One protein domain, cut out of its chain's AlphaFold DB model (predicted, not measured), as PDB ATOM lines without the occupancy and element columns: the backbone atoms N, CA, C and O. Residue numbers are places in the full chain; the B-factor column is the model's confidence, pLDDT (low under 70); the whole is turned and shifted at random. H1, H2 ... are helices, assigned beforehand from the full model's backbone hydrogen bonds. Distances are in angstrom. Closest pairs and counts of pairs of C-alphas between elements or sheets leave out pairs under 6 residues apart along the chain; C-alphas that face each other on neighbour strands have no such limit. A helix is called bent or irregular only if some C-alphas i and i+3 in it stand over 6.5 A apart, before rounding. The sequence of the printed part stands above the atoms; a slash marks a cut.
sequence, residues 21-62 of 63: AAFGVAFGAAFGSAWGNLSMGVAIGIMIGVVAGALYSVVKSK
ATOM      1  N   ALA A  21     188.433 201.168 197.211       83.31
ATOM      2  CA  ALA A  21     188.302 201.776 195.892       83.31
ATOM      3  C   ALA A  21     187.415 203.031 195.920       83.31
ATOM      4  O   ALA A  21     187.809 204.054 195.372       83.31
ATOM      5  N   ALA A  22     186.258 202.996 196.588       85.31
ATOM      6  CA  ALA A  22     185.351 204.142 196.672       85.31
ATOM      7  C   ALA A  22     185.992 205.345 197.387       85.31
ATOM      8  O   ALA A  22     185.954 206.464 196.872       85.31
ATOM      9  N   PHE A  23     186.635 205.115 198.538       85.94
ATOM     10  CA  PHE A  23     187.392 206.152 199.245       85.94
ATOM     11  C   PHE A  23     188.596 206.627 198.431       85.94
ATOM     12  O   PHE A  23     188.852 207.827 198.365       85.94
ATOM     13  N   GLY A  24     189.293 205.705 197.768       87.88
ATOM     14  CA  GLY A  24     190.410 206.002 196.883       87.88
ATOM     15  C   GLY A  24     190.021 206.923 195.727       87.88
ATOM     16  O   GLY A  24     190.689 207.925 195.501       87.88
ATOM     17  N   VAL A  25     188.907 206.648 195.043       86.06
ATOM     18  CA  VAL A  25     188.372 207.523 193.985       86.06
ATOM     19  C   VAL A  25     187.976 208.882 194.549       86.06
ATOM     20  O   VAL A  25     188.322 209.894 193.951       86.06
ATOM     21  N   ALA A  26     187.277 208.933 195.686       86.25
ATOM     22  CA  ALA A  26     186.816 210.193 196.270       86.25
ATOM     23  C   ALA A  26     187.987 211.106 196.678       86.25
ATOM     24  O   ALA A  26     188.029 212.273 196.286       86.25
ATOM     25  N   PHE A  27     188.972 210.565 197.404       85.69
ATOM     26  CA  PHE A  27     190.182 211.303 197.778       85.69
ATOM     27  C   PHE A  27     191.049 211.631 196.564       85.69
ATOM     28  O   PHE A  27     191.535 212.752 196.447       85.69
ATOM     29  N   GLY A  28     191.209 210.683 195.641       86.94
ATOM     30  CA  GLY A  28     191.976 210.868 194.416       86.94
ATOM     31  C   GLY A  28     191.386 211.934 193.498       86.94
ATOM     32  O   GLY A  28     192.122 212.754 192.960       86.94
ATOM     33  N   ALA A  29     190.061 211.989 193.365       84.00
ATOM     34  CA  ALA A  29     189.371 213.029 192.610       84.00
ATOM     35  C   ALA A  29     189.510 214.400 193.283       84.00
ATOM     36  O   ALA A  29     189.774 215.384 192.598       84.00
ATOM     37  N   ALA A  30     189.395 214.472 194.613       85.75
ATOM     38  CA  ALA A  30     189.591 215.717 195.353       85.75
ATOM     39  C   ALA A  30     191.029 216.254 195.210       85.75
ATOM     40  O   ALA A  30     191.220 217.419 194.866       85.75
ATOM     41  N   PHE A  31     192.041 215.395 195.390       82.25
ATOM     42  CA  PHE A  31     193.453 215.758 195.214       82.25
ATOM     43  C   PHE A  31     193.804 216.069 193.755       82.25
ATOM     44  O   PHE A  31     194.508 217.034 193.473       82.25
ATOM     45  N   GLY A  32     193.293 215.276 192.812       84.75
ATOM     46  CA  GLY A  32     193.497 215.489 191.382       84.75
ATOM     47  C   GLY A  32     192.864 216.786 190.890       84.75
ATOM     48  O   GLY A  32     193.460 217.480 190.072       84.75
ATOM     49  N   SER A  33     191.697 217.152 191.427       82.81
ATOM     50  CA  SER A  33     191.062 218.451 191.178       82.81
ATOM     51  C   SER A  33     191.930 219.604 191.691       82.81
ATOM     52  O   SER A  33     192.152 220.571 190.969       82.81
ATOM     53  N   ALA A  34     192.505 219.469 192.893       83.12
ATOM     54  CA  ALA A  34     193.380 220.485 193.479       83.12
ATOM     55  C   ALA A  34     194.681 220.710 192.683       83.12
ATOM     56  O   ALA A  34     195.161 221.837 192.600       83.12
ATOM     57  N   TRP A  35     195.232 219.661 192.065       77.94
ATOM     58  CA  TRP A  35     196.427 219.754 191.213       77.94
ATOM     59  C   TRP A  35     196.135 220.066 189.736       77.94
ATOM     60  O   TRP A  35     197.066 220.147 188.936       77.94
ATOM     61  N   GLY A  36     194.865 220.226 189.351       83.88
ATOM     62  CA  GLY A  36     194.470 220.435 187.952       83.88
ATOM     63  C   GLY A  36     194.635 219.194 187.067       83.88
ATOM     64  O   GLY A  36     194.563 219.294 185.845       83.88
ATOM     65  N   ASN A  37     194.848 218.016 187.663       82.62
ATOM     66  CA  ASN A  37     195.059 216.758 186.955       82.62
ATOM     67  C   ASN A  37     194.269 215.608 187.602       82.62
ATOM     68  O   ASN A  37     194.794 214.737 188.301       82.62
ATOM     69  N   LEU A  38     192.957 215.619 187.346       82.94
ATOM     70  CA  LEU A  38     191.983 214.649 187.862       82.94
ATOM     71  C   LEU A  38     192.358 213.197 187.555       82.94
ATOM     72  O   LEU A  38     192.210 212.332 188.414       82.94
ATOM     73  N   SER A  39     192.861 212.930 186.347       83.50
ATOM     74  CA  SER A  39     193.187 211.570 185.908       83.50
ATOM     75  C   SER A  39     194.301 210.956 186.763       83.50
ATOM     76  O   SER A  39     194.172 209.836 187.257       83.50
ATOM     77  N   MET A  40     195.351 211.737 187.031       84.06
ATOM     78  CA  MET A  40     196.470 211.309 187.870       84.06
ATOM     79  C   MET A  40     196.048 211.143 189.334       84.06
ATOM     80  O   MET A  40     196.392 210.144 189.963       84.06
ATOM     81  N   GLY A  41     195.251 212.076 189.864       86.62
ATOM     82  CA  GLY A  41     194.750 211.990 191.235       86.62
ATOM     83  C   GLY A  41     193.868 210.764 191.469       86.62
ATOM     84  O   GLY A  41     194.078 210.033 192.435       86.62
ATOM     85  N   VAL A  42     192.926 210.482 190.566       86.19
ATOM     86  CA  VAL A  42     192.048 209.304 190.660       86.19
ATOM     87  C   VAL A  42     192.844 208.006 190.529       86.19
ATOM     88  O   VAL A  42     192.606 207.084 191.304       86.19
ATOM     89  N   ALA A  43     193.820 207.932 189.618       86.25
ATOM     90  CA  ALA A  43     194.667 206.748 189.469       86.25
ATOM     91  C   ALA A  43     195.449 206.432 190.757       86.25
ATOM     92  O   ALA A  43     195.420 205.298 191.241       86.25
ATOM     93  N   ILE A  44     196.086 207.447 191.353       86.00
ATOM     94  CA  ILE A  44     196.829 207.309 192.615       86.00
ATOM     95  C   ILE A  44     195.875 206.956 193.760       86.00
ATOM     96  O   ILE A  44     196.144 206.045 194.543       86.00
ATOM     97  N   GLY A  45     194.736 207.641 193.839       88.44
ATOM     98  CA  GLY A  45     193.735 207.414 194.870       88.44
ATOM     99  C   GLY A  45     193.172 205.993 194.842       88.44
ATOM    100  O   GLY A  45     193.143 205.334 195.880       88.44
ATOM    101  N   ILE A  46     192.794 205.476 193.666       87.19
ATOM    102  CA  ILE A  46     192.339 204.085 193.502       87.19
ATOM    103  C   ILE A  46     193.433 203.111 193.927       87.19
ATOM    104  O   ILE A  46     193.146 202.175 194.674       87.19
ATOM    105  N   MET A  47     194.674 203.324 193.479       87.31
ATOM    106  CA  MET A  47     195.795 202.443 193.806       87.31
ATOM    107  C   MET A  47     195.989 202.346 195.323       87.31
ATOM    108  O   MET A  47     196.010 201.246 195.873       87.31
ATOM    109  N   ILE A  48     196.047 203.487 196.015       87.06
ATOM    110  CA  ILE A  48     196.205 203.537 197.473       87.06
ATOM    111  C   ILE A  48     194.988 202.928 198.175       87.06
ATOM    112  O   ILE A  48     195.141 202.123 199.091       87.06
ATOM    113  N   GLY A  49     193.779 203.276 197.737       87.19
ATOM    114  CA  GLY A  49     192.534 202.808 198.336       87.19
ATOM    115  C   GLY A  49     192.347 201.293 198.239       87.19
ATOM    116  O   GLY A  49     192.038 200.639 199.236       87.19
ATOM    117  N   VAL A  50     192.591 200.709 197.063       84.25
ATOM    118  CA  VAL A  50     192.532 199.255 196.842       84.25
ATOM    119  C   VAL A  50     193.611 198.538 197.646       84.25
ATOM    120  O   VAL A  50     193.303 197.547 198.309       84.25
ATOM    121  N   VAL A  51     194.848 199.047 197.643       86.62
ATOM    122  CA  VAL A  51     195.947 198.469 198.430       86.62
ATOM    123  C   VAL A  51     195.617 198.513 199.918       86.62
ATOM    124  O   VAL A  51     195.749 197.495 200.585       86.62
ATOM    125  N   ALA A  52     195.113 199.631 200.442       84.19
ATOM    126  CA  ALA A  52     194.709 199.744 201.840       84.19
ATOM    127  C   ALA A  52     193.567 198.776 202.192       84.19
ATOM    128  O   ALA A  52     193.638 198.079 203.206       84.19
ATOM    129  N   GLY A  53     192.542 198.673 201.340       83.06
ATOM    130  CA  GLY A  53     191.432 197.732 201.513       83.06
ATOM    131  C   GLY A  53     191.886 196.270 201.508       83.06
ATOM    132  O   GLY A  53     191.480 195.489 202.373       83.06
ATOM    133  N   ALA A  54     192.779 195.911 200.583       81.38
ATOM    134  CA  ALA A  54     193.362 194.578 200.463       81.38
ATOM    135  C   ALA A  54     194.316 194.251 201.621       81.38
ATOM    136  O   ALA A  54     194.235 193.163 202.189       81.38
ATOM    137  N   LEU A  55     195.168 195.194 202.030       82.56
ATOM    138  CA  LEU A  55     196.127 195.026 203.123       82.56
ATOM    139  C   LEU A  55     195.412 194.885 204.462       82.56
ATOM    140  O   LEU A  55     195.679 193.946 205.211       82.56
ATOM    141  N   TYR A  56     194.426 195.751 204.721       80.44
ATOM    142  CA  TYR A  56     193.525 195.585 205.854       80.44
ATOM    143  C   TYR A  56     192.930 194.178 205.793       80.44
ATOM    144  O   TYR A  56     192.863 193.472 206.806       80.44
ATOM    145  N   SER A  57     192.571 193.727 204.585       74.38
ATOM    146  CA  SER A  57     192.038 192.396 204.366       74.38
ATOM    147  C   SER A  57     192.903 191.231 204.779       74.38
ATOM    148  O   SER A  57     192.439 190.382 205.547       74.38
ATOM    149  N   VAL A  58     194.161 191.262 204.373       74.25
ATOM    150  CA  VAL A  58     195.175 190.303 204.798       74.25
ATOM    151  C   VAL A  58     195.384 190.353 206.316       74.25
ATOM    152  O   VAL A  58     195.424 189.305 206.955       74.25
ATOM    153  N   VAL A  59     195.437 191.546 206.921       76.06
ATOM    154  CA  VAL A  59     195.655 191.708 208.371       76.06
ATOM    155  C   VAL A  59     194.516 191.101 209.193       76.06
ATOM    156  O   VAL A  59     194.767 190.390 210.162       76.06
ATOM    157  N   LYS A  60     193.256 191.324 208.801       67.00
ATOM    158  CA  LYS A  60     192.097 190.768 209.527       67.00
ATOM    159  C   LYS A  60     191.928 189.263 209.320       67.00
ATOM    160  O   LYS A  60     191.341 188.619 210.171       67.00
ATOM    161  N   SER A  61     192.435 188.705 208.221       60.47
ATOM    162  CA  SER A  61     192.380 187.257 207.985       60.47
ATOM    163  C   SER A  61     193.390 186.468 208.827       60.47
ATOM    164  O   SER A  61     193.346 185.242 208.819       60.47
ATOM    165  N   LYS A  62     194.315 187.151 209.517       54.50
ATOM    166  CA  LYS A  62     195.368 186.544 210.343       54.50
ATOM    167  C   LYS A  62     195.073 186.618 211.857       54.50
ATOM    168  O   LYS A  62     195.946 186.268 212.643       54.50
TER     169      LYS A  62
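What this domain is: This is residues 21 to 62 of the 63 residues of an uncharacterized protein of Proteobacteria bacterium (UniProt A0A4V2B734). This is a helical hairpin of two unequal arms: H1 runs one way, the chain turns in a tight link, and the longer H2 folds back side by side with H1 and carries on past it. The far part of H2, from residue 55, and the last two printed residues stick out as a free tail. The printed part has 42 residues, with two named helices, H1 then H2, and no named strand; the class is all helix. The whole is loose, with a radius of gyration of the C-alphas of 11.6 A, and it is a rod spanning 41 by 12 by 10 A.

Where its parts are: Find C-alpha 21 at (188.302, 201.776, 195.892), where the printed part begins; from there H1, residues 21 to 34, runs 19.5 A from first to last C-alpha and ends at C-alpha 34 at (193.380, 220.485, 193.479). After residues 35 to 37, look for C-alpha 38 at (191.983, 214.649, 187.862); here H2, residues 38 to 60, begins, and it runs 32.2 A to C-alpha 60 at (192.097, 190.768, 209.527).

How they stand to each other: Compare Gly 32 with Gly 41: their C-alphas, the closest of H1 and H2, are 3.7 A apart. The two helices touch, with 51 pairs of C-alphas within 8 A, and their centres are 10.6 A apart. Their lines stand at a shallow tilt of 32 degrees, and they run opposite ways, a helical hairpin. In the backbones of H1 and H2, every O i to N i+4 pair is within hydrogen-bond range. Neither helix is bent.

The domain as a whole: The two C-alphas farthest apart are those of Gly 36 and Lys 62, at 40.6 A. Residues 55 to 62, of which 55 to 60 belong to H2, stand free; the body without them spans 29 by 12 by 9 A. The printed part has no cut, and its one link, H1 to H2, is tight. In the B-factor column the mean pLDDT of the printed part is 82.3, and residues 60 to 62 are under 70.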